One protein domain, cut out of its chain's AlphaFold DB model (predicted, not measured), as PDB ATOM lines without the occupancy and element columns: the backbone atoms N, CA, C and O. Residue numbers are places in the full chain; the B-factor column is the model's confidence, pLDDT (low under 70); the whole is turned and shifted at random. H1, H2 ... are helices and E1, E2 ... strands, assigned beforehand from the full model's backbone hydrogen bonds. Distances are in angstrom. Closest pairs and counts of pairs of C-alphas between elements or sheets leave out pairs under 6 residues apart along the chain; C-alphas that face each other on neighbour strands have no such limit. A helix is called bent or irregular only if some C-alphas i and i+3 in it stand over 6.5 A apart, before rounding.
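What this domain is: This is residues 324 to 356, 561 to 664 and 730 to 772 of the 850 residues of a protein of Chelonia mydas (UniProt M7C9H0). This is a rounded cluster of crossing helices: H4 and H6 cross in its core, the long H3 runs along one side, and the kinked H9 packs on H6 away from H3. H7 packs on H6 and H3, H1 and H2 lie by the first part of H3, and a small sheet of E1 and E2 sits next to residues 734 to 741 of H9. The printed part has 180 residues, with named elements in the order H1 to H8, E1, E2, H9; the two strands are antiparallel and the class is mostly helix. The whole is compact, with a radius of gyration of the C-alphas of 15.7 A and spans of 41 by 40 by 34 A.

Where its parts are: H1 is residues 331 to 338, with C-alpha 331 at (50.391, -6.673, -18.372), and H2 is 346 to 349. H3, residues 564 to 587, is 34.3 A long and begins at C-alpha (39.205, -5.387, -19.342). H4 is 591 to 607, 23.9 A; H5 is 609 to 612; H6 is 617 to 632, 22.8 A; H7 is 638 to 645; H8 is 654 to 657. E1 is 659 to 662 and E2 is 730 to 732. H9, residues 734 to 751, is 20.7 A long and ends at C-alpha (46.763, -19.055, -49.708); it is irregular, with C-alphas 745 and 748 7.5 A apart, and has a kink of 75 degrees near residue 745.

How they stand to each other: H3 and H6 are the hub, each touching five helices. They touch each other at a steep tilt of 53 degrees, the same way, with the C-alphas of Leu 580 and Leu 621 closest at 7.2 A. H4 touches H6 at a steep tilt of 54 degrees, opposite ways; the closest C-alphas, of Phe 601 and Ala 624, are 5.4 A apart. H3 and H4 form a helical hairpin. H9 touches H6, with C-alphas 631 and 751 closest at 6.4 A, and is apart from H3. H7 touches H6, with C-alphas 626 and 638 closest at 6.6 A. H2 touches H3 with C-alphas 349 and 570 closest at 5.3 A, while H1 only just touches H3, with 3 pairs of C-alphas within 8 A, the closest being 335 and 565 at 6.7 A. H5 and H4 only just touch, and only at the corner, with 3 pairs within 8 A; H8 and H6 only just touch, also with 3 pairs. Between E1 and E2, N 659 and O 732 are 2.8 A apart and N 661 and O 730 are 2.9 A apart, within hydrogen-bond range. Every O i to N i+4 pair is within hydrogen-bond range in H1, H3, H4, H6 and H7; in H9 8 of 14 are, and H2, H5 and H8 are too short for such a pair.

The domain as a whole: The C-alphas farthest apart, of His 353 and Glu 730, are 43.2 A apart. Residues 357 to 560 are not printed, with 22.7 A between C-alphas 356 and 561, nor are 665 to 729, with 8.3 A between C-alphas 664 and 730. Of the links printed whole, none is long. Residues 752 to 772 have no named element. Mean pLDDT of the printed part is 89.1; 14 residues are under 70, among them 561 to 563 and 770 to 772.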
ATOM      1  N   MET A 324      51.870   0.936 -27.293       79.81
ATOM      2  CA  MET A 324      52.418   0.910 -25.923       79.81
ATOM      3  C   MET A 324      51.904  -0.273 -25.091       79.81
ATOM      4  O   MET A 324      52.673  -0.828 -24.309       79.81
ATOM      5  N   ALA A 325      50.656  -0.709 -25.296       83.56
ATOM      6  CA  ALA A 325      50.112  -1.906 -24.649       83.56
ATOM      7  C   ALA A 325      50.709  -3.226 -25.176       83.56
ATOM      8  O   ALA A 325      50.506  -4.262 -24.547       83.56
ATOM      9  N   TRP A 326      51.452  -3.198 -26.288       89.62
ATOM     10  CA  TRP A 326      52.013  -4.373 -26.967       89.62
ATOM     11  C   TRP A 326      53.518  -4.568 -26.731       89.62
ATOM     12  O   TRP A 326      54.108  -5.523 -27.237       89.62
ATOM     13  N   LYS A 327      54.154  -3.704 -25.931       85.12
ATOM     14  CA  LYS A 327      55.503  -3.962 -25.401       85.12
ATOM     15  C   LYS A 327      55.505  -5.255 -24.590       85.12
ATOM     16  O   LYS A 327      54.536  -5.531 -23.888       85.12
ATOM     17  N   ARG A 328      56.575  -6.035 -24.663       86.50
ATOM     18  CA  ARG A 328      56.743  -7.335 -23.992       86.50
ATOM     19  C   ARG A 328      56.524  -7.296 -22.479       86.50
ATOM     20  O   ARG A 328      55.990  -8.241 -21.914       86.50
ATOM     21  N   GLU A 329      56.877  -6.189 -21.839       80.56
ATOM     22  CA  GLU A 329      56.729  -5.955 -20.398       80.56
ATOM     23  C   GLU A 329      55.319  -5.453 -20.008       80.56
ATOM     24  O   GLU A 329      55.083  -5.056 -18.869       80.56
ATOM     25  N   SER A 330      54.372  -5.433 -20.953       79.75
ATOM     26  CA  SER A 330      52.984  -5.022 -20.721       79.75
ATOM     27  C   SER A 330      52.168  -6.103 -19.997       79.75
ATOM     28  O   SER A 330      52.185  -7.261 -20.427       79.75
ATOM     29  N   PRO A 331      51.321  -5.738 -19.011       77.12
ATOM     30  CA  PRO A 331      50.391  -6.673 -18.372       77.12
ATOM     31  C   PRO A 331      49.317  -7.222 -19.333       77.12
ATOM     32  O   PRO A 331      48.561  -8.121 -18.962       77.12
ATOM     33  N   LEU A 332      49.236  -6.727 -20.578       82.12
ATOM     34  CA  LEU A 332      48.419  -7.336 -21.631       82.12
ATOM     35  C   LEU A 332      48.797  -8.809 -21.861       82.12
ATOM     36  O   LEU A 332      47.906  -9.645 -21.995       82.12
ATOM     37  N   TRP A 333      50.091  -9.141 -21.863       87.56
ATOM     38  CA  TRP A 333      50.564 -10.513 -22.091       87.56
ATOM     39  C   TRP A 333      50.220 -11.442 -20.930       87.56
ATOM     40  O   TRP A 333      49.906 -12.609 -21.153       87.56
ATOM     41  N   ASP A 334      50.193 -10.914 -19.705       82.94
ATOM     42  CA  ASP A 334      49.683 -11.636 -18.541       82.94
ATOM     43  C   ASP A 334      48.187 -11.916 -18.695       82.94
ATOM     44  O   ASP A 334      47.774 -13.064 -18.578       82.94
ATOM     45  N   ARG A 335      47.378 -10.921 -19.088       81.25
ATOM     46  CA  ARG A 335      45.934 -11.116 -19.319       81.25
ATOM     47  C   ARG A 335      45.602 -12.052 -20.479       81.25
ATOM     48  O   ARG A 335      44.601 -12.762 -20.409       81.25
ATOM     49  N   ILE A 336      46.417 -12.076 -21.532       85.88
ATOM     50  CA  ILE A 336      46.284 -13.047 -22.627       85.88
ATOM     51  C   ILE A 336      46.617 -14.458 -22.118       85.88
ATOM     52  O   ILE A 336      45.862 -15.393 -22.383       85.88
ATOM     53  N   ARG A 337      47.688 -14.609 -21.329       87.31
ATOM     54  CA  ARG A 337      48.111 -15.887 -20.734       87.31
ATOM     55  C   ARG A 337      47.106 -16.428 -19.711       87.31
ATOM     56  O   ARG A 337      46.782 -17.611 -19.769       87.31
ATOM     57  N   ASP A 338      46.553 -15.562 -18.857       84.81
ATOM     58  CA  ASP A 338      45.445 -15.855 -17.930       84.81
ATOM     59  C   ASP A 338      44.223 -16.428 -18.681       84.81
ATOM     60  O   ASP A 338      43.532 -17.315 -18.183       84.81
ATOM     61  N   ASN A 339      43.963 -15.949 -19.904       84.88
ATOM     62  CA  ASN A 339      42.878 -16.407 -20.777       84.88
ATOM     63  C   ASN A 339      43.310 -17.564 -21.708       84.88
ATOM     64  O   ASN A 339      42.880 -17.632 -22.858       84.88
ATOM     65  N   GLU A 340      44.162 -18.477 -21.227       85.75
ATOM     66  CA  GLU A 340      44.648 -19.667 -21.954       85.75
ATOM     67  C   GLU A 340      45.408 -19.341 -23.262       85.75
ATOM     68  O   GLU A 340      45.349 -20.102 -24.230       85.75
ATOM     69  N   ASN A 341      46.100 -18.195 -23.311       83.44
ATOM     70  CA  ASN A 341      46.710 -17.590 -24.508       83.44
ATOM     71  C   ASN A 341      45.718 -17.230 -25.636       83.44
ATOM     72  O   ASN A 341      46.136 -16.935 -26.754       83.44
ATOM     73  N   LYS A 342      44.405 -17.225 -25.372       84.56
ATOM     74  CA  LYS A 342      43.380 -16.932 -26.384       84.56
ATOM     75  C   LYS A 342      43.110 -15.435 -26.437       84.56
ATOM     76  O   LYS A 342      42.630 -14.843 -25.468       84.56
ATOM     77  N   VAL A 343      43.368 -14.822 -27.586       90.62
ATOM     78  CA  VAL A 343      42.920 -13.458 -27.880       90.62
ATOM     79  C   VAL A 343      41.435 -13.484 -28.282       90.62
ATOM     80  O   VAL A 343      41.071 -14.275 -29.152       90.62
ATOM     81  N   PRO A 344      40.565 -12.649 -27.677       90.88
ATOM     82  CA  PRO A 344      39.153 -12.579 -28.052       90.88
ATOM     83  C   PRO A 344      38.930 -12.131 -29.503       90.88
ATOM     84  O   PRO A 344      39.588 -11.202 -29.988       90.88
ATOM     85  N   THR A 345      37.954 -12.735 -30.180       92.19
ATOM     86  CA  THR A 345      37.592 -12.366 -31.560       92.19
ATOM     87  C   THR A 345      36.786 -11.067 -31.614       92.19
ATOM     88  O   THR A 345      36.198 -10.613 -30.626       92.19
ATOM     89  N   CYS A 346      36.710 -10.461 -32.796       90.19
ATOM     90  CA  CYS A 346      35.887  -9.292 -33.069       90.19
ATOM     91  C   CYS A 346      34.397  -9.562 -32.771       90.19
ATOM     92  O   CYS A 346      33.717  -8.704 -32.201       90.19
ATOM     93  N   GLU A 347      33.902 -10.769 -33.069       88.31
ATOM     94  CA  GLU A 347      32.517 -11.174 -32.788       88.31
ATOM     95  C   GLU A 347      32.215 -11.299 -31.284       88.31
ATOM     96  O   GLU A 347      31.155 -10.864 -30.813       88.31
ATOM     97  N   GLU A 348      33.159 -11.830 -30.505       86.62
ATOM     98  CA  GLU A 348      33.023 -11.966 -29.052       86.62
ATOM     99  C   GLU A 348      32.933 -10.597 -28.358       86.62
ATOM    100  O   GLU A 348      32.079 -10.388 -27.483       86.62
ATOM    101  N   VAL A 349      33.779  -9.641 -28.764       84.75
ATOM    102  CA  VAL A 349      33.925  -8.350 -28.066       84.75
ATOM    103  C   VAL A 349      33.007  -7.237 -28.578       84.75
ATOM    104  O   VAL A 349      32.714  -6.301 -27.825       84.75
ATOM    105  N   MET A 350      32.524  -7.300 -29.823       82.69
ATOM    106  CA  MET A 350      31.613  -6.287 -30.371       82.69
ATOM    107  C   MET A 350      30.129  -6.699 -30.245       82.69
ATOM    108  O   MET A 350      29.782  -7.875 -30.389       82.69
ATOM    109  N   PRO A 351      29.203  -5.755 -29.976       74.00
ATOM    110  CA  PRO A 351      27.768  -6.037 -30.026       74.00
ATOM    111  C   PRO A 351      27.282  -6.254 -31.475       74.00
ATOM    112  O   PRO A 351      27.735  -5.535 -32.364       74.00
ATOM    113  N   PRO A 352      26.270  -7.106 -31.746       66.44
ATOM    114  CA  PRO A 352      25.860  -7.436 -33.123       66.44
ATOM    115  C   PRO A 352      25.344  -6.252 -33.965       66.44
ATOM    116  O   PRO A 352      25.257  -6.333 -35.185       66.44
ATOM    117  N   HIS A 353      24.997  -5.129 -33.325       67.75
ATOM    118  CA  HIS A 353      24.571  -3.890 -33.985       67.75
ATOM    119  C   HIS A 353      25.734  -2.956 -34.393       67.75
ATOM    120  O   HIS A 353      25.475  -1.828 -34.826       67.75
ATOM    121  N   TYR A 354      26.982  -3.414 -34.233       69.19
ATOM    122  CA  TYR A 354      28.221  -2.783 -34.705       69.19
ATOM    123  C   TYR A 354      28.806  -3.459 -35.959       69.19
ATOM    124  O   TYR A 354      29.933  -3.147 -36.320       69.19
ATOM    125  N   PHE A 355      28.079  -4.346 -36.647       77.69
ATOM    126  CA  PHE A 355      28.565  -5.005 -37.869       77.69
ATOM    127  C   PHE A 355      27.881  -4.514 -39.146       77.69
ATOM    128  O   PHE A 355      26.715  -4.109 -39.145       77.69
ATOM    129  N   GLU A 356      28.634  -4.543 -40.244       65.56
ATOM    130  CA  GLU A 356      28.185  -4.119 -41.570       65.56
ATOM    131  C   GLU A 356      27.248  -5.186 -42.162       65.56
ATOM    132  O   GLU A 356      27.668  -6.301 -42.474       65.56
ATOM    133  N   LYS A 561      31.945 -12.651 -21.885       49.78
ATOM    134  CA  LYS A 561      33.072 -12.327 -20.995       49.78
ATOM    135  C   LYS A 561      33.252 -10.803 -20.953       49.78
ATOM    136  O   LYS A 561      34.007 -10.243 -21.745       49.78
ATOM    137  N   THR A 562      32.529 -10.126 -20.068       54.69
ATOM    138  CA  THR A 562      32.690  -8.688 -19.825       54.69
ATOM    139  C   THR A 562      33.867  -8.489 -18.881       54.69
ATOM    140  O   THR A 562      33.802  -8.880 -17.723       54.69
ATOM    141  N   GLY A 563      34.948  -7.908 -19.394       68.75
ATOM    142  CA  GLY A 563      36.145  -7.595 -18.623       68.75
ATOM    143  C   GLY A 563      37.185  -6.867 -19.471       68.75
ATOM    144  O   GLY A 563      37.103  -6.849 -20.704       68.75
ATOM    145  N   SER A 564      38.161  -6.266 -18.800       77.00
ATOM    146  CA  SER A 564      39.205  -5.387 -19.342       77.00
ATOM    147  C   SER A 564      39.866  -5.889 -20.631       77.00
ATOM    148  O   SER A 564      39.980  -5.112 -21.579       77.00
ATOM    149  N   LEU A 565      40.219  -7.177 -20.730       79.94
ATOM    150  CA  LEU A 565      40.801  -7.769 -21.946       79.94
ATOM    151  C   LEU A 565      39.868  -7.636 -23.167       79.94
ATOM    152  O   LEU A 565      40.283  -7.169 -24.227       79.94
ATOM    153  N   CYS A 566      38.590  -7.984 -23.015       83.19
ATOM    154  CA  CYS A 566      37.603  -7.880 -24.091       83.19
ATOM    155  C   CYS A 566      37.326  -6.416 -24.470       83.19
ATOM    156  O   CYS A 566      37.114  -6.106 -25.639       83.19
ATOM    157  N   LEU A 567      37.360  -5.497 -23.502       77.81
ATOM    158  CA  LEU A 567      37.180  -4.063 -23.744       77.81
ATOM    159  C   LEU A 567      38.376  -3.440 -24.475       77.81
ATOM    160  O   LEU A 567      38.169  -2.633 -25.382       77.81
ATOM    161  N   PHE A 568      39.599  -3.855 -24.133       83.69
ATOM    162  CA  PHE A 568      40.817  -3.501 -24.857       83.69
ATOM    163  C   PHE A 568      40.725  -3.964 -26.315       83.69
ATOM    164  O   PHE A 568      40.775  -3.131 -27.220       83.69
ATOM    165  N   PHE A 569      40.462  -5.252 -26.558       90.06
ATOM    166  CA  PHE A 569      40.325  -5.776 -27.920       90.06
ATOM    167  C   PHE A 569      39.169  -5.125 -28.696       90.06
ATOM    168  O   PHE A 569      39.332  -4.804 -29.872       90.06
ATOM    169  N   ARG A 570      38.045  -4.789 -28.047       87.19
ATOM    170  CA  ARG A 570      36.963  -3.998 -28.664       87.19
ATOM    171  C   ARG A 570      37.446  -2.633 -29.168       87.19
ATOM    172  O   ARG A 570      37.028  -2.211 -30.246       87.19
ATOM    173  N   LYS A 571      38.310  -1.941 -28.413       85.69
ATOM    174  CA  LYS A 571      38.908  -0.663 -28.837       85.69
ATOM    175  C   LYS A 571      39.971  -0.855 -29.928       85.69
ATOM    176  O   LYS A 571      39.959  -0.094 -30.892       85.69
ATOM    177  N   VAL A 572      40.804  -1.899 -29.850       92.56
ATOM    178  CA  VAL A 572      41.787  -2.259 -30.896       92.56
ATOM    179  C   VAL A 572      41.097  -2.538 -32.235       92.56
ATOM    180  O   VAL A 572      41.441  -1.911 -33.237       92.56
ATOM    181  N   TYR A 573      40.085  -3.414 -32.266       95.38
ATOM    182  CA  TYR A 573      39.352  -3.713 -33.501       95.38
ATOM    183  C   TYR A 573      38.613  -2.481 -34.038       95.38
ATOM    184  O   TYR A 573      38.599  -2.256 -35.249       95.38
ATOM    185  N   HIS A 574      38.052  -1.633 -33.168       91.19
ATOM    186  CA  HIS A 574      37.449  -0.376 -33.607       91.19
ATOM    187  C   HIS A 574      38.476   0.537 -34.298       91.19
ATOM    188  O   HIS A 574      38.253   0.937 -35.444       91.19
ATOM    189  N   LEU A 575      39.621   0.790 -33.660       92.94
ATOM    190  CA  LEU A 575      40.697   1.631 -34.191       92.94
ATOM    191  C   LEU A 575      41.234   1.104 -35.530       92.94
ATOM    192  O   LEU A 575      41.295   1.841 -36.518       92.94
ATOM    193  N   ALA A 576      41.543  -0.193 -35.594       96.81
ATOM    194  CA  ALA A 576      41.997  -0.848 -36.815       96.81
ATOM    195  C   ALA A 576      40.950  -0.784 -37.936       96.81
ATOM    196  O   ALA A 576      41.302  -0.529 -39.087       96.81
ATOM    197  N   SER A 577      39.657  -0.949 -37.625       95.38
ATOM    198  CA  SER A 577      38.589  -0.871 -38.629       95.38
ATOM    199  C   SER A 577      38.482   0.520 -39.264       95.38
ATOM    200  O   SER A 577      38.301   0.606 -40.480       95.38
ATOM    201  N   VAL A 578      38.661   1.594 -38.482       94.31
ATOM    202  CA  VAL A 578      38.673   2.990 -38.957       94.31
ATOM    203  C   VAL A 578      39.869   3.225 -39.881       94.31
ATOM    204  O   VAL A 578      39.690   3.681 -41.013       94.31
ATOM    205  N   ARG A 579      41.077   2.858 -39.432       96.69
ATOM    206  CA  ARG A 579      42.326   3.024 -40.196       96.69
ATOM    207  C   ARG A 579      42.327   2.204 -41.486       96.69
ATOM    208  O   ARG A 579      42.744   2.709 -42.528       96.69
ATOM    209  N   LEU A 580      41.790   0.981 -41.454       97.31
ATOM    210  CA  LEU A 580      41.629   0.137 -42.641       97.31
ATOM    211  C   LEU A 580      40.622   0.725 -43.631       97.31
ATOM    212  O   LEU A 580      40.867   0.687 -44.832       97.31
ATOM    213  N   ARG A 581      39.502   1.283 -43.152       94.94
ATOM    214  CA  ARG A 581      38.459   1.868 -44.010       94.94
ATOM    215  C   ARG A 581      39.020   3.007 -44.860       94.94
ATOM    216  O   ARG A 581      38.858   2.997 -46.076       94.94
ATOM    217  N   ASP A 582      39.721   3.940 -44.220       94.94
ATOM    218  CA  ASP A 582      40.405   5.054 -44.881       94.94
ATOM    219  C   ASP A 582      41.473   4.568 -45.880       94.94
ATOM    220  O   ASP A 582      41.519   5.030 -47.022       94.94
ATOM    221  N   LEU A 583      42.282   3.578 -45.484       96.56
ATOM    222  CA  LEU A 583      43.335   3.017 -46.329       96.56
ATOM    223  C   LEU A 583      42.769   2.278 -47.557       96.56
ATOM    224  O   LEU A 583      43.288   2.456 -48.657       96.56
ATOM    225  N   CYS A 584      41.685   1.511 -47.406       96.31
ATOM    226  CA  CYS A 584      40.998   0.839 -48.513       96.31
ATOM    227  C   CYS A 584      40.368   1.831 -49.499       96.31
ATOM    228  O   CYS A 584      40.525   1.652 -50.704       96.31
ATOM    229  N   VAL A 585      39.724   2.898 -49.011       95.25
ATOM    230  CA  VAL A 585      39.169   3.963 -49.868       95.25
ATOM    231  C   VAL A 585      40.280   4.658 -50.664       95.25
ATOM    232  O   VAL A 585      40.137   4.870 -51.863       95.25
ATOM    233  N   LYS A 586      41.424   4.956 -50.036       94.44
ATOM    234  CA  LYS A 586      42.567   5.612 -50.701       94.44
ATOM    235  C   LYS A 586      43.374   4.698 -51.629       94.44
ATOM    236  O   LYS A 586      44.168   5.202 -52.420       94.44
ATOM    237  N   LEU A 587      43.231   3.377 -51.520       95.00
ATOM    238  CA  LEU A 587      43.904   2.389 -52.377       95.00
ATOM    239  C   LEU A 587      43.013   1.832 -53.494       95.00
ATOM    240  O   LEU A 587      43.498   1.010 -54.278       95.00
ATOM    241  N   ASP A 588      41.749   2.261 -53.555       94.56
ATOM    242  CA  ASP A 588      40.709   1.713 -54.430       94.56
ATOM    243  C   ASP A 588      40.590   0.183 -54.268       94.56
ATOM    244  O   ASP A 588      40.967  -0.604 -55.137       94.56
ATOM    245  N   ILE A 589      40.202  -0.240 -53.061       94.56
ATOM    246  CA  ILE A 589      40.040  -1.646 -52.661       94.56
ATOM    247  C   ILE A 589      38.551  -1.966 -52.514       94.56
ATOM    248  O   ILE A 589      37.834  -1.273 -51.789       94.56
ATOM    249  N   SER A 590      38.112  -3.051 -53.156       94.25
ATOM    250  CA  SER A 590      36.720  -3.513 -53.131       94.25
ATOM    251  C   SER A 590      36.223  -3.835 -51.709       94.25
ATOM    252  O   SER A 590      36.991  -4.283 -50.857       94.25
ATOM    253  N   ASP A 591      34.922  -3.659 -51.431       91.06
ATOM    254  CA  ASP A 591      34.312  -4.041 -50.137       91.06
ATOM    255  C   ASP A 591      34.547  -5.528 -49.806       91.06
ATOM    256  O   ASP A 591      34.690  -5.911 -48.644       91.06
ATOM    257  N   GLU A 592      34.606  -6.370 -50.837       92.50
ATOM    258  CA  GLU A 592      34.846  -7.807 -50.734       92.50
ATOM    259  C   GLU A 592      36.306  -8.124 -50.373       92.50
ATOM    260  O   GLU A 592      36.563  -8.923 -49.467       92.50
ATOM    261  N   LEU A 593      37.280  -7.449 -50.996       94.50
ATOM    262  CA  LEU A 593      38.675  -7.539 -50.571       94.50
ATOM    263  C   LEU A 593      38.888  -6.895 -49.189       94.50
ATOM    264  O   LEU A 593      39.653  -7.438 -48.394       94.50
ATOM    265  N   ARG A 594      38.170  -5.820 -48.824       95.81
ATOM    266  CA  ARG A 594      38.229  -5.235 -47.467       95.81
ATOM    267  C   ARG A 594      37.860  -6.258 -46.391       95.81
ATOM    268  O   ARG A 594      38.569  -6.343 -45.391       95.81
ATOM    269  N   LYS A 595      36.814  -7.070 -46.592       94.62
ATOM    270  CA  LYS A 595      36.446  -8.157 -45.659       94.62
ATOM    271  C   LYS A 595      37.543  -9.220 -45.556       94.62
ATOM    272  O   LYS A 595      37.848  -9.680 -44.459       94.62
ATOM    273  N   LYS A 596      38.180  -9.582 -46.673       95.62
ATOM    274  CA  LYS A 596      39.292 -10.553 -46.712       95.62
ATOM    275  C   LYS A 596      40.546 -10.024 -46.011       95.62
ATOM    276  O   LYS A 596      41.137 -10.741 -45.208       95.62
ATOM    277  N   ILE A 597      40.899  -8.753 -46.224       97.62
ATOM    278  CA  ILE A 597      41.961  -8.054 -45.481       97.62
ATOM    279  C   ILE A 597      41.639  -8.019 -43.985       97.62
ATOM    280  O   ILE A 597      42.504  -8.341 -43.177       97.62
ATOM    281  N   TRP A 598      40.402  -7.676 -43.613       97.62
ATOM    282  CA  TRP A 598      39.968  -7.658 -42.216       97.62
ATOM    283  C   TRP A 598      40.094  -9.031 -41.549       97.62
ATOM    284  O   TRP A 598      40.673  -9.133 -40.474       97.62
ATOM    285  N   THR A 599      39.636 -10.090 -42.221       96.81
ATOM    286  CA  THR A 599      39.724 -11.473 -41.721       96.81
ATOM    287  C   THR A 599      41.185 -11.921 -41.564       96.81
ATOM    288  O   THR A 599      41.528 -12.581 -40.591       96.81
ATOM    289  N   CYS A 600      42.077 -11.517 -42.477       97.69
ATOM    290  CA  CYS A 600      43.519 -11.765 -42.367       97.69
ATOM    291  C   CYS A 600      44.173 -10.994 -41.210       97.69
ATOM    292  O   CYS A 600      44.971 -11.562 -40.464       97.69
ATOM    293  N   PHE A 601      43.811  -9.724 -41.029       98.19
ATOM    294  CA  PHE A 601      44.280  -8.907 -39.915       98.19
ATOM    295  C   PHE A 601      43.811  -9.469 -38.564       98.19
ATOM    296  O   PHE A 601      44.630  -9.654 -37.665       98.19
ATOM    297  N   GLU A 602      42.529  -9.817 -38.430       96.62
ATOM    298  CA  GLU A 602      42.002 -10.452 -37.220       96.62
ATOM    299  C   GLU A 602      42.683 -11.798 -36.948       96.62
ATOM    300  O   GLU A 602      43.141 -12.018 -35.831       96.62
ATOM    301  N   PHE A 603      42.853 -12.659 -37.960       96.56
ATOM    302  CA  PHE A 603      43.589 -13.918 -37.803       96.56
ATOM    303  C   PHE A 603      45.008 -13.685 -37.262       96.56
ATOM    304  O   PHE A 603      45.419 -14.381 -36.336       96.56
ATOM    305  N   SER A 604      45.727 -12.670 -37.762       97.19
ATOM    306  CA  SER A 604      47.072 -12.336 -37.267       97.19
ATOM    307  C   SER A 604      47.093 -11.891 -35.798       97.19
ATOM    308  O   SER A 604      48.052 -12.192 -35.098       97.19
ATOM    309  N   LEU A 605      46.034 -11.236 -35.301       95.50
ATOM    310  CA  LEU A 605      45.910 -10.871 -33.882       95.50
ATOM    311  C   LEU A 605      45.447 -12.039 -32.999       95.50
ATOM    312  O   LEU A 605      45.853 -12.119 -31.844       95.50
ATOM    313  N   VAL A 606      44.581 -12.915 -33.518       94.56
ATOM    314  CA  VAL A 606      43.946 -13.996 -32.746       94.56
ATOM    315  C   VAL A 606      44.832 -15.243 -32.652       94.56
ATOM    316  O   VAL A 606      44.884 -15.867 -31.596       94.56
ATOM    317  N   GLN A 607      45.508 -15.616 -33.744       93.75
ATOM    318  CA  GLN A 607      46.266 -16.873 -33.867       93.75
ATOM    319  C   GLN A 607      47.788 -16.680 -33.816       93.75
ATOM    320  O   GLN A 607      48.508 -17.643 -33.569       93.75
ATOM    321  N   CYS A 608      48.279 -15.457 -34.048       94.62
ATOM    322  CA  CYS A 608      49.707 -15.120 -34.019       94.62
ATOM    323  C   CYS A 608      49.986 -13.838 -33.196       94.62
ATOM    324  O   CYS A 608      50.655 -12.921 -33.690       94.62
ATOM    325  N   PRO A 609      49.455 -13.706 -31.960       93.12
ATOM    326  CA  PRO A 609      49.547 -12.472 -31.173       93.12
ATOM    327  C   PRO A 609      50.993 -12.016 -30.909       93.12
ATOM    328  O   PRO A 609      51.244 -10.819 -30.771       93.12
ATOM    329  N   GLU A 610      51.969 -12.926 -30.913       92.31
ATOM    330  CA  GLU A 610      53.404 -12.635 -30.834       92.31
ATOM    331  C   GLU A 610      53.929 -11.743 -31.978       92.31
ATOM    332  O   GLU A 610      54.950 -11.065 -31.818       92.31
ATOM    333  N   LEU A 611      53.215 -11.654 -33.107       95.12
ATOM    334  CA  LEU A 611      53.520 -10.698 -34.174       95.12
ATOM    335  C   LEU A 611      53.351  -9.241 -33.714       95.12
ATOM    336  O   LEU A 611      54.073  -8.374 -34.210       95.12
ATOM    337  N   MET A 612      52.478  -8.960 -32.740       95.75
ATOM    338  CA  MET A 612      52.329  -7.619 -32.153       95.75
ATOM    339  C   MET A 612      53.386  -7.278 -31.097       95.75
ATOM    340  O   MET A 612      53.569  -6.096 -30.808       95.75
ATOM    341  N   MET A 613      54.085  -8.265 -30.526       93.50
ATOM    342  CA  MET A 613      55.039  -8.024 -29.439       93.50
ATOM    343  C   MET A 613      56.158  -7.074 -29.878       93.50
ATOM    344  O   MET A 613      56.858  -7.331 -30.858       93.50
ATOM    345  N   ASP A 614      56.311  -5.973 -29.138       93.94
ATOM    346  CA  ASP A 614      57.264  -4.885 -29.401       93.94
ATOM    347  C   ASP A 614      57.082  -4.199 -30.783       93.94
ATOM    348  O   ASP A 614      57.999  -3.552 -31.305       93.94
ATOM    349  N   ARG A 615      55.887  -4.320 -31.389       95.69
ATOM    350  CA  ARG A 615      55.526  -3.799 -32.723       95.69
ATOM    351  C   ARG A 615      54.307  -2.863 -32.687       95.69
ATOM    352  O   ARG A 615      53.788  -2.517 -31.629       95.69
ATOM    353  N   HIS A 616      53.913  -2.366 -33.860       97.62
ATOM    354  CA  HIS A 616      52.871  -1.350 -34.039       97.62
ATOM    355  C   HIS A 616      51.723  -1.886 -34.906       97.62
ATOM    356  O   HIS A 616      51.963  -2.436 -35.979       97.62
ATOM    357  N   LEU A 617      50.475  -1.655 -34.496       97.62
ATOM    358  CA  LEU A 617      49.249  -2.223 -35.084       97.62
ATOM    359  C   LEU A 617      49.167  -2.032 -36.608       97.62
ATOM    360  O   LEU A 617      48.935  -2.977 -37.365       97.62
ATOM    361  N   ASP A 618      49.456  -0.814 -37.066       98.38
ATOM    362  CA  ASP A 618      49.435  -0.453 -38.486       98.38
ATOM    363  C   ASP A 618      50.478  -1.213 -39.344       98.38
ATOM    364  O   ASP A 618      50.328  -1.273 -40.564       98.38
ATOM    365  N   GLN A 619      51.509  -1.832 -38.749       98.25
ATOM    366  CA  GLN A 619      52.465  -2.695 -39.465       98.25
ATOM    367  C   GLN A 619      51.782  -3.982 -39.928       98.25
ATOM    368  O   GLN A 619      51.819  -4.301 -41.117       98.25
ATOM    369  N   LEU A 620      51.096  -4.681 -39.014       98.38
ATOM    370  CA  LEU A 620      50.297  -5.862 -39.347       98.38
ATOM    371  C   LEU A 620      49.161  -5.478 -40.300       98.38
ATOM    372  O   LEU A 620      48.914  -6.197 -41.263       98.38
ATOM    373  N   LEU A 621      48.531  -4.314 -40.108       98.12
ATOM    374  CA  LEU A 621      47.459  -3.843 -40.988       98.12
ATOM    375  C   LEU A 621      47.938  -3.608 -42.433       98.12
ATOM    376  O   LEU A 621      47.293  -4.063 -43.378       98.12
ATOM    377  N   MET A 622      49.093  -2.961 -42.630       98.50
ATOM    378  CA  MET A 622      49.688  -2.786 -43.963       98.50
ATOM    379  C   MET A 622      50.148  -4.116 -44.584       98.50
ATOM    380  O   MET A 622      50.008  -4.301 -45.795       98.50
ATOM    381  N   CYS A 623      50.653  -5.058 -43.781       98.56
ATOM    382  CA  CYS A 623      51.005  -6.403 -44.244       98.56
ATOM    383  C   CYS A 623      49.771  -7.240 -44.632       98.56
ATOM    384  O   CYS A 623      49.811  -7.930 -45.651       98.56
ATOM    385  N   ALA A 624      48.662  -7.131 -43.893       98.31
ATOM    386  CA  ALA A 624      47.382  -7.759 -44.217       98.31
ATOM    387  C   ALA A 624      46.798  -7.214 -45.532       98.31
ATOM    388  O   ALA A 624      46.364  -7.994 -46.381       98.31
ATOM    389  N   VAL A 625      46.857  -5.890 -45.750       98.12
ATOM    390  CA  VAL A 625      46.493  -5.265 -47.037       98.12
ATOM    391  C   VAL A 625      47.340  -5.841 -48.177       98.12
ATOM    392  O   VAL A 625      46.783  -6.262 -49.189       98.12
ATOM    393  N   TYR A 626      48.668  -5.899 -48.015       98.25
ATOM    394  CA  TYR A 626      49.572  -6.393 -49.058       98.25
ATOM    395  C   TYR A 626      49.346  -7.875 -49.392       98.25
ATOM    396  O   TYR A 626      49.179  -8.217 -50.564       98.25
ATOM    397  N   VAL A 627      49.317  -8.761 -48.387       97.56
ATOM    398  CA  VAL A 627      49.213 -10.210 -48.631       97.56
ATOM    399  C   VAL A 627      47.872 -10.577 -49.262       97.56
ATOM    400  O   VAL A 627      47.841 -11.369 -50.204       97.56
ATOM    401  N   MET A 628      46.775  -9.953 -48.816       96.75
ATOM    402  CA  MET A 628      45.443 -10.254 -49.336       96.75
ATOM    403  C   MET A 628      45.221  -9.685 -50.735       96.75
ATOM    404  O   MET A 628      44.673 -10.391 -51.580       96.75
ATOM    405  N   ALA A 629      45.708  -8.474 -51.027       96.00
ATOM    406  CA  ALA A 629      45.723  -7.945 -52.392       96.00
ATOM    407  C   ALA A 629      46.484  -8.881 -53.352       96.00
ATOM    408  O   ALA A 629      46.007  -9.175 -54.447       96.00
ATOM    409  N   LYS A 630      47.623  -9.421 -52.906       94.94
ATOM    410  CA  LYS A 630      48.476 -10.305 -53.706       94.94
ATOM    411  C   LYS A 630      47.847 -11.670 -54.004       94.94
ATOM    412  O   LYS A 630      47.843 -12.096 -55.154       94.94
ATOM    413  N   VAL A 631      47.277 -12.363 -53.010       94.75
ATOM    414  CA  VAL A 631      46.636 -13.681 -53.250       94.75
ATOM    415  C   VAL A 631      45.321 -13.575 -54.031       94.75
ATOM    416  O   VAL A 631      44.955 -14.516 -54.734       94.75
ATOM    417  N   THR A 632      44.633 -12.429 -53.960       92.69
ATOM    418  CA  THR A 632      43.403 -12.165 -54.732       92.69
ATOM    419  C   THR A 632      43.647 -11.578 -56.126       92.69
ATOM    420  O   THR A 632      42.702 -11.502 -56.907       92.69
ATOM    421  N   LYS A 633      44.903 -11.252 -56.475       90.88
ATOM    422  CA  LYS A 633      45.334 -10.631 -57.748       90.88
ATOM    423  C   LYS A 633      44.894  -9.167 -57.938       90.88
ATOM    424  O   LYS A 633      45.011  -8.636 -59.039       90.88
ATOM    425  N   GLU A 634      44.465  -8.480 -56.878       89.88
ATOM    426  CA  GLU A 634      44.268  -7.017 -56.851       89.88
ATOM    427  C   GLU A 634      45.572  -6.282 -56.434       89.88
ATOM    428  O   GLU A 634      45.539  -5.370 -55.608       89.88
ATOM    429  N   ASP A 635      46.740  -6.696 -56.950       85.56
ATOM    430  CA  ASP A 635      48.083  -6.323 -56.454       85.56
ATOM    431  C   ASP A 635      48.273  -4.818 -56.135       85.56
ATOM    432  O   ASP A 635      48.423  -3.967 -57.017       85.56
ATOM    433  N   LYS A 636      48.362  -4.483 -54.838       93.00
ATOM    434  CA  LYS A 636      48.721  -3.140 -54.345       93.00
ATOM    435  C   LYS A 636      50.154  -3.172 -53.807       93.00
ATOM    436  O   LYS A 636      50.438  -3.849 -52.824       93.00
ATOM    437  N   SER A 637      51.083  -2.431 -54.415       96.38
ATOM    438  CA  SER A 637      52.486  -2.438 -53.967       96.38
ATOM    439  C   SER A 637      52.669  -1.789 -52.586       96.38
ATOM    440  O   SER A 637      52.010  -0.797 -52.264       96.38
ATOM    441  N   PHE A 638      53.630  -2.278 -51.791       97.06
ATOM    442  CA  PHE A 638      53.990  -1.680 -50.493       97.06
ATOM    443  C   PHE A 638      54.293  -0.176 -50.582       97.06
ATOM    444  O   PHE A 638      53.965   0.576 -49.666       97.06
ATOM    445  N   GLN A 639      54.869   0.293 -51.696       96.56
ATOM    446  CA  GLN A 639      55.101   1.721 -51.928       96.56
ATOM    447  C   GLN A 639      53.792   2.520 -52.021       96.56
ATOM    448  O   GLN A 639      53.728   3.630 -51.492       96.56
ATOM    449  N   ASN A 640      52.748   1.967 -52.654       96.94
ATOM    450  CA  ASN A 640      51.433   2.604 -52.737       96.94
ATOM    451  C   ASN A 640      50.685   2.535 -51.396       96.94
ATOM    452  O   ASN A 640      50.159   3.546 -50.940       96.94
ATOM    453  N   ILE A 641      50.728   1.385 -50.713       97.88
ATOM    454  CA  ILE A 641      50.158   1.209 -49.365       97.88
ATOM    455  C   ILE A 641      50.756   2.244 -48.401       97.88
ATOM    456  O   ILE A 641      50.024   3.019 -47.789       97.88
ATOM    457  N   MET A 642      52.089   2.354 -48.349       97.56
ATOM    458  CA  MET A 642      52.771   3.363 -47.534       97.56
ATOM    459  C   MET A 642      52.509   4.810 -47.992       97.56
ATOM    460  O   MET A 642      52.574   5.722 -47.171       97.56
ATOM    461  N   ARG A 643      52.251   5.062 -49.286       96.44
ATOM    462  CA  ARG A 643      51.876   6.398 -49.789       96.44
ATOM    463  C   ARG A 643      50.532   6.826 -49.203       96.44
ATOM    464  O   ARG A 643      50.448   7.928 -48.672       96.44
ATOM    465  N   CYS A 644      49.526   5.956 -49.255       96.88
ATOM    466  CA  CYS A 644      48.204   6.247 -48.704       96.88
ATOM    467  C   CYS A 644      48.238   6.312 -47.168       96.88
ATOM    468  O   CYS A 644      47.688   7.251 -46.594       96.88
ATOM    469  N   TYR A 645      48.972   5.408 -46.510       97.62
ATOM    470  CA  TYR A 645      49.154   5.397 -45.052       97.62
ATOM    471  C   TYR A 645      49.675   6.731 -44.488       97.62
ATOM    472  O   TYR A 645      49.119   7.240 -43.522       97.62
ATOM    473  N   ARG A 646      50.667   7.366 -45.134       97.31
ATOM    474  CA  ARG A 646      51.233   8.675 -44.721       97.31
ATOM    475  C   ARG A 646      50.231   9.836 -44.676       97.31
ATOM    476  O   ARG A 646      50.587  10.911 -44.213       97.31
ATOM    477  N   THR A 647      49.010   9.644 -45.173       94.38
ATOM    478  CA  THR A 647      47.933  10.643 -45.103       94.38
ATOM    479  C   THR A 647      47.011  10.462 -43.889       94.38
ATOM    480  O   THR A 647      46.016  11.178 -43.779       94.38
ATOM    481  N   GLN A 648      47.293   9.502 -42.999       92.44
ATOM    482  CA  GLN A 648      46.545   9.287 -41.756       92.44
ATOM    483  C   GLN A 648      47.166  10.070 -40.580       92.44
ATOM    484  O   GLN A 648      48.389  10.213 -40.539       92.44
ATOM    485  N   PRO A 649      46.372  10.580 -39.612       88.06
ATOM    486  CA  PRO A 649      46.865  11.517 -38.592       88.06
ATOM    487  C   PRO A 649      47.971  10.978 -37.672       88.06
ATOM    488  O   PRO A 649      48.791  11.755 -37.189       88.06
ATOM    489  N   GLN A 650      48.007   9.666 -37.431       89.94
ATOM    490  CA  GLN A 650      49.010   8.999 -36.596       89.94
ATOM    491  C   GLN A 650      50.305   8.637 -37.345       89.94
ATOM    492  O   GLN A 650      51.276   8.209 -36.723       89.94
ATOM    493  N   ALA A 651      50.328   8.736 -38.678       93.06
ATOM    494  CA  ALA A 651      51.306   8.035 -39.506       93.06
ATOM    495  C   ALA A 651      52.736   8.597 -39.381       93.06
ATOM    496  O   ALA A 651      53.127   9.545 -40.064       93.06
ATOM    497  N   ARG A 652      53.561   7.961 -38.540       91.50
ATOM    498  CA  ARG A 652      54.972   8.324 -38.318       91.50
ATOM    499  C   ARG A 652      55.927   7.502 -39.194       91.50
ATOM    500  O   ARG A 652      55.695   6.330 -39.486       91.50
ATOM    501  N   SER A 653      57.044   8.111 -39.595       93.38
ATOM    502  CA  SER A 653      58.008   7.520 -40.540       93.38
ATOM    503  C   SER A 653      58.690   6.246 -40.028       93.38
ATOM    504  O   SER A 653      58.969   5.342 -40.817       93.38
ATOM    505  N   HIS A 654      58.921   6.145 -38.714       93.38
ATOM    506  CA  HIS A 654      59.518   4.964 -38.088       93.38
ATOM    507  C   HIS A 654      58.623   3.720 -38.201       93.38
ATOM    508  O   HIS A 654      59.153   2.616 -38.287       93.38
ATOM    509  N   VAL A 655      57.292   3.881 -38.285       96.19
ATOM    510  CA  VAL A 655      56.333   2.759 -38.295       96.19
ATOM    511  C   VAL A 655      56.585   1.816 -39.472       96.19
ATOM    512  O   VAL A 655      56.385   0.618 -39.324       96.19
ATOM    513  N   TYR A 656      57.087   2.318 -40.606       95.75
ATOM    514  CA  TYR A 656      57.434   1.502 -41.777       95.75
ATOM    515  C   TYR A 656      58.934   1.483 -42.138       95.75
ATOM    516  O   TYR A 656      59.315   0.764 -43.061       95.75
ATOM    517  N   ARG A 657      59.795   2.253 -41.448       95.62
ATOM    518  CA  ARG A 657      61.265   2.275 -41.663       95.62
ATOM    519  C   ARG A 657      62.091   1.594 -40.569       95.62
ATOM    520  O   ARG A 657      63.252   1.296 -40.820       95.62
ATOM    521  N   ALA A 658      61.533   1.405 -39.375       94.62
ATOM    522  CA  ALA A 658      62.238   0.899 -38.197       94.62
ATOM    523  C   ALA A 658      61.366  -0.124 -37.446       94.62
ATOM    524  O   ALA A 658      61.063   0.028 -36.261       94.62
ATOM    525  N   VAL A 659      60.927  -1.151 -38.171       97.00
ATOM    526  CA  VAL A 659      60.142  -2.291 -37.685       97.00
ATOM    527  C   VAL A 659      61.063  -3.306 -37.009       97.00
ATOM    528  O   VAL A 659      62.174  -3.541 -37.487       97.00
ATOM    529  N   LEU A 660      60.613  -3.915 -35.910       95.25
ATOM    530  CA  LEU A 660      61.393  -4.923 -35.197       95.25
ATOM    531  C   LEU A 660      61.495  -6.231 -35.992       95.25
ATOM    532  O   LEU A 660      60.479  -6.884 -36.258       95.25
ATOM    533  N   ILE A 661      62.730  -6.634 -36.299       93.56
ATOM    534  CA  ILE A 661      63.064  -7.941 -36.869       93.56
ATOM    535  C   ILE A 661      63.427  -8.894 -35.724       93.56
ATOM    536  O   ILE A 661      62.639  -9.778 -35.394       93.56
ATOM    537  N   LYS A 662      64.564  -8.671 -35.050       88.00
ATOM    538  CA  LYS A 662      65.061  -9.529 -33.963       88.00
ATOM    539  C   LYS A 662      65.113  -8.757 -32.643       88.00
ATOM    540  O   LYS A 662      65.964  -7.893 -32.445       88.00
ATOM    541  N   GLY A 663      64.209  -9.098 -31.725       73.19
ATOM    542  CA  GLY A 663      64.227  -8.584 -30.355       73.19
ATOM    543  C   GLY A 663      65.363  -9.177 -29.518       73.19
ATOM    544  O   GLY A 663      65.803 -10.302 -29.758       73.19
ATOM    545  N   ARG A 664      65.801  -8.433 -28.496       68.62
ATOM    546  CA  ARG A 664      66.804  -8.889 -27.518       68.62
ATOM    547  C   ARG A 664      66.337 -10.172 -26.822       68.62
ATOM    548  O   ARG A 664      65.170 -10.257 -26.418       68.62
ATOM    549  N   GLU A 730      67.684  -5.706 -33.689       91.00
ATOM    550  CA  GLU A 730      67.725  -5.629 -35.145       91.00
ATOM    551  C   GLU A 730      66.405  -5.079 -35.688       91.00
ATOM    552  O   GLU A 730      65.361  -5.741 -35.643       91.00
ATOM    553  N   ARG A 731      66.465  -3.872 -36.254       94.19
ATOM    554  CA  ARG A 731      65.356  -3.242 -36.974       94.19
ATOM    555  C   ARG A 731      65.589  -3.233 -38.483       94.19
ATOM    556  O   ARG A 731      66.713  -3.275 -38.975       94.19
ATOM    557  N   GLY A 732      64.492  -3.187 -39.227       94.06
ATOM    558  CA  GLY A 732      64.466  -3.100 -40.684       94.06
ATOM    559  C   GLY A 732      63.259  -2.303 -41.164       94.06
ATOM    560  O   GLY A 732      62.495  -1.770 -40.362       94.06
ATOM    561  N   ASP A 733      63.060  -2.226 -42.477       96.88
ATOM    562  CA  ASP A 733      61.821  -1.669 -43.014       96.88
ATOM    563  C   ASP A 733      60.655  -2.678 -42.952       96.88
ATOM    564  O   ASP A 733      60.815  -3.859 -42.624       96.88
ATOM    565  N   LEU A 734      59.453  -2.193 -43.269       97.75
ATOM    566  CA  LEU A 734      58.231  -2.999 -43.302       97.75
ATOM    567  C   LEU A 734      58.304  -4.174 -44.292       97.75
ATOM    568  O   LEU A 734      57.659  -5.195 -44.073       97.75
ATOM    569  N   ILE A 735      59.090  -4.053 -45.365       97.62
ATOM    570  CA  ILE A 735      59.219  -5.081 -46.404       97.62
ATOM    571  C   ILE A 735      60.127  -6.213 -45.901       97.62
ATOM    572  O   ILE A 735      59.819  -7.387 -46.106       97.62
ATOM    573  N   ARG A 736      61.196  -5.877 -45.169       97.19
ATOM    574  CA  ARG A 736      62.064  -6.834 -44.471       97.19
ATOM    575  C   ARG A 736      61.308  -7.575 -43.366       97.19
ATOM    576  O   ARG A 736      61.421  -8.792 -43.285       97.19
ATOM    577  N   PHE A 737      60.482  -6.878 -42.580       97.75
ATOM    578  CA  PHE A 737      59.568  -7.515 -41.618       97.75
ATOM    579  C   PHE A 737      58.559  -8.444 -42.306       97.75
ATOM    580  O   PHE A 737      58.355  -9.575 -41.865       97.75
ATOM    581  N   TYR A 738      57.952  -7.992 -43.408       98.19
ATOM    582  CA  TYR A 738      56.984  -8.793 -44.147       98.19
ATOM    583  C   TYR A 738      57.598 -10.099 -44.673       98.19
ATOM    584  O   TYR A 738      57.047 -11.170 -44.426       98.19
ATOM    585  N   ASN A 739      58.739 -10.008 -45.365       96.81
ATOM    586  CA  ASN A 739      59.391 -11.148 -46.014       96.81
ATOM    587  C   ASN A 739      60.000 -12.149 -45.023       96.81
ATOM    588  O   ASN A 739      60.028 -13.338 -45.328       96.81
ATOM    589  N   ASN A 740      60.501 -11.677 -43.877       95.69
ATOM    590  CA  ASN A 740      61.292 -12.501 -42.960       95.69
ATOM    591  C   ASN A 740      60.515 -12.986 -41.726       95.69
ATOM    592  O   ASN A 740      61.079 -13.757 -40.961       95.69
ATOM    593  N   ILE A 741      59.301 -12.474 -41.470       96.50
ATOM    594  CA  ILE A 741      58.522 -12.791 -40.256       96.50
ATOM    595  C   ILE A 741      57.031 -12.929 -40.581       96.50
ATOM    596  O   ILE A 741      56.461 -14.005 -40.435       96.50
ATOM    597  N   TYR A 742      56.376 -11.861 -41.054       97.56
ATOM    598  CA  TYR A 742      54.911 -11.876 -41.215       97.56
ATOM    599  C   TYR A 742      54.442 -12.981 -42.172       97.56
ATOM    600  O   TYR A 742      53.458 -13.667 -41.898       97.56
ATOM    601  N   ILE A 743      55.144 -13.177 -43.293       96.25
ATOM    602  CA  ILE A 743      54.769 -14.193 -44.281       96.25
ATOM    603  C   ILE A 743      55.070 -15.628 -43.826       96.25
ATOM    604  O   ILE A 743      54.441 -16.544 -44.341       96.25
ATOM    605  N   GLU A 744      55.972 -15.841 -42.865       95.31
ATOM    606  CA  GLU A 744      56.250 -17.175 -42.312       95.31
ATOM    607  C   GLU A 744      55.007 -17.723 -41.597       95.31
ATOM    608  O   GLU A 744      54.544 -18.815 -41.917       95.31
ATOM    609  N   HIS A 745      54.387 -16.901 -40.746       95.00
ATOM    610  CA  HIS A 745      53.155 -17.242 -40.028       95.00
ATOM    611  C   HIS A 745      51.905 -17.184 -40.936       95.00
ATOM    612  O   HIS A 745      51.021 -18.034 -40.857       95.00
ATOM    613  N   MET A 746      51.802 -16.179 -41.818       96.38
ATOM    614  CA  MET A 746      50.531 -15.844 -42.488       96.38
ATOM    615  C   MET A 746      50.328 -16.467 -43.881       96.38
ATOM    616  O   MET A 746      49.230 -16.371 -44.439       96.38
ATOM    617  N   LYS A 747      51.352 -17.097 -44.476       94.00
ATOM    618  CA  LYS A 747      51.294 -17.643 -45.848       94.00
ATOM    619  C   LYS A 747      50.228 -18.721 -46.024       94.00
ATOM    620  O   LYS A 747      49.482 -18.663 -47.000       94.00
ATOM    621  N   GLU A 748      50.151 -19.691 -45.116       93.50
ATOM    622  CA  GLU A 748      49.217 -20.819 -45.247       93.50
ATOM    623  C   GLU A 748      47.759 -20.358 -45.174       93.50
ATOM    624  O   GLU A 748      46.942 -20.744 -46.010       93.50
ATOM    625  N   PHE A 749      47.454 -19.448 -44.244       94.69
ATOM    626  CA  PHE A 749      46.140 -18.821 -44.140       94.69
ATOM    627  C   PHE A 749      45.781 -18.020 -45.403       94.69
ATOM    628  O   PHE A 749      44.704 -18.207 -45.971       94.69
ATOM    629  N   ALA A 750      46.680 -17.151 -45.876       94.00
ATOM    630  CA  ALA A 750      46.406 -16.292 -47.028       94.00
ATOM    631  C   ALA A 750      46.179 -17.098 -48.321       94.00
ATOM    632  O   ALA A 750      45.312 -16.751 -49.125       94.00
ATOM    633  N   LEU A 751      46.900 -18.208 -48.518       93.62
ATOM    634  CA  LEU A 751      46.763 -19.055 -49.708       93.62
ATOM    635  C   LEU A 751      45.389 -19.736 -49.842       93.62
ATOM    636  O   LEU A 751      45.025 -20.112 -50.958       93.62
ATOM    637  N   LYS A 752      44.586 -19.838 -48.773       92.25
ATOM    638  CA  LYS A 752      43.197 -20.334 -48.849       92.25
ATOM    639  C   LYS A 752      42.256 -19.397 -49.619       92.25
ATOM    640  O   LYS A 752      41.256 -19.841 -50.167       92.25
ATOM    641  N   TYR A 753      42.602 -18.114 -49.729       89.19
ATOM    642  CA  TYR A 753      41.846 -17.114 -50.497       89.19
ATOM    643  C   TYR A 753      42.341 -16.941 -51.944       89.19
ATOM    644  O   TYR A 753      41.831 -16.088 -52.673       89.19
ATOM    645  N   SER A 754      43.333 -17.729 -52.369       88.31
ATOM    646  CA  SER A 754      43.749 -17.801 -53.773       88.31
ATOM    647  C   SER A 754      42.625 -18.369 -54.643       88.31
ATOM    648  O   SER A 754      41.891 -19.258 -54.210       88.31
ATOM    649  N   SER A 755      42.530 -17.928 -55.904       73.69
ATOM    650  CA  SER A 755      41.499 -18.389 -56.856       73.69
ATOM    651  C   SER A 755      41.434 -19.918 -57.008       73.69
ATOM    652  O   SER A 755      40.385 -20.444 -57.359       73.69
ATOM    653  N   THR A 756      42.544 -20.620 -56.765       70.94
ATOM    654  CA  THR A 756      42.656 -22.085 -56.872       70.94
ATOM    655  C   THR A 756      41.984 -22.832 -55.713       70.94
ATOM    656  O   THR A 756      41.569 -23.970 -55.890       70.94
ATOM    657  N   ASN A 757      41.861 -22.201 -54.539       69.75
ATOM    658  CA  ASN A 757      41.487 -22.848 -53.273       69.75
ATOM    659  C   ASN A 757      40.125 -22.373 -52.734       69.75
ATOM    660  O   ASN A 757      39.823 -22.567 -51.559       69.75
ATOM    661  N   ALA A 758      39.297 -21.744 -53.575       62.88
ATOM    662  CA  ALA A 758      38.098 -21.008 -53.160       62.88
ATOM    663  C   ALA A 758      37.041 -21.826 -52.379       62.88
ATOM    664  O   ALA A 758      36.160 -21.236 -51.759       62.88
ATOM    665  N   THR A 759      37.121 -23.160 -52.391       64.00
ATOM    666  CA  THR A 759      36.261 -24.079 -51.624       64.00
ATOM    667  C   THR A 759      36.744 -24.369 -50.193       64.00
ATOM    668  O   THR A 759      35.951 -24.869 -49.403       64.00
ATOM    669  N   ASP A 760      37.996 -24.045 -49.846       72.31
ATOM    670  CA  ASP A 760      38.585 -24.154 -48.491       72.31
ATOM    671  C   ASP A 760      38.860 -22.762 -47.870       72.31
ATOM    672  O   ASP A 760      39.621 -22.603 -46.911       72.31
ATOM    673  N   ALA A 761      38.245 -21.715 -48.429       76.81
ATOM    674  CA  ALA A 761      38.333 -20.362 -47.895       76.81
ATOM    675  C   ALA A 761      37.655 -20.284 -46.506       76.81
ATOM    676  O   ALA A 761      36.476 -20.634 -46.389       76.81
ATOM    677  N   PRO A 762      38.348 -19.808 -45.450       82.50
ATOM    678  CA  PRO A 762      37.746 -19.616 -44.135       82.50
ATOM    679  C   PRO A 762      36.548 -18.650 -44.179       82.50
ATOM    680  O   PRO A 762      36.499 -17.769 -45.044       82.50
ATOM    681  N   PRO A 763      35.590 -18.765 -43.238       86.69
ATOM    682  CA  PRO A 763      34.496 -17.809 -43.129       86.69
ATOM    683  C   PRO A 763      35.037 -16.394 -42.884       86.69
ATOM    684  O   PRO A 763      35.974 -16.199 -42.110       86.69
ATOM    685  N   LEU A 764      34.432 -15.402 -43.543       90.25
ATOM    686  CA  LEU A 764      34.836 -14.002 -43.410       90.25
ATOM    687  C   LEU A 764      34.442 -13.444 -42.037       90.25
ATOM    688  O   LEU A 764      33.280 -13.534 -41.637       90.25
ATOM    689  N   SER A 765      35.392 -12.793 -41.370       89.06
ATOM    690  CA  SER A 765      35.167 -12.070 -40.119       89.06
ATOM    691  C   SER A 765      34.130 -10.952 -40.281       89.06
ATOM    692  O   SER A 765      34.150 -10.231 -41.289       89.06
ATOM    693  N   PRO A 766      33.268 -10.715 -39.275       86.12
ATOM    694  CA  PRO A 766      32.287  -9.641 -39.325       86.12
ATOM    695  C   PRO A 766      32.983  -8.273 -39.242       86.12
ATOM    696  O   PRO A 766      33.592  -7.914 -38.236       86.12
ATOM    697  N   TYR A 767      32.901  -7.489 -40.320       86.38
ATOM    698  CA  TYR A 767      33.587  -6.198 -40.402       86.38
ATOM    699  C   TYR A 767      32.882  -5.116 -39.553       86.38
ATOM    700  O   TYR A 767      31.666  -4.918 -39.711       86.38
ATOM    701  N   PRO A 768      33.604  -4.376 -38.683       85.19
ATOM    702  CA  PRO A 768      33.005  -3.334 -37.856       85.19
ATOM    703  C   PRO A 768      32.411  -2.173 -38.664       85.19
ATOM    704  O   PRO A 768      33.094  -1.439 -39.388       85.19
ATOM    705  N   PHE A 769      31.114  -1.958 -38.471       71.44
ATOM    706  CA  PHE A 769      30.377  -0.792 -38.924       71.44
ATOM    707  C   PHE A 769      30.592   0.381 -37.966       71.44
ATOM    708  O   PHE A 769      29.952   0.514 -36.917       71.44
ATOM    709  N   VAL A 770      31.487   1.278 -38.369       58.44
ATOM    710  CA  VAL A 770      31.689   2.564 -37.707       58.44
ATOM    711  C   VAL A 770      30.469   3.449 -37.964       58.44
ATOM    712  O   VAL A 770      30.349   4.075 -39.018       58.44
ATOM    713  N   ARG A 771      29.578   3.568 -36.971       46.94
ATOM    714  CA  ARG A 771      28.687   4.732 -36.907       46.94
ATOM    715  C   ARG A 771      29.553   5.963 -36.672       46.94
ATOM    716  O   ARG A 771      29.930   6.238 -35.535       46.94
ATOM    717  N   ILE A 772      29.787   6.744 -37.724       37.84
ATOM    718  CA  ILE A 772      30.010   8.181 -37.551       37.84
ATOM    719  C   ILE A 772      28.781   8.677 -36.787       37.84
ATOM    720  O   ILE A 772      27.657   8.587 -37.288       37.84
TER     721      ILE A 772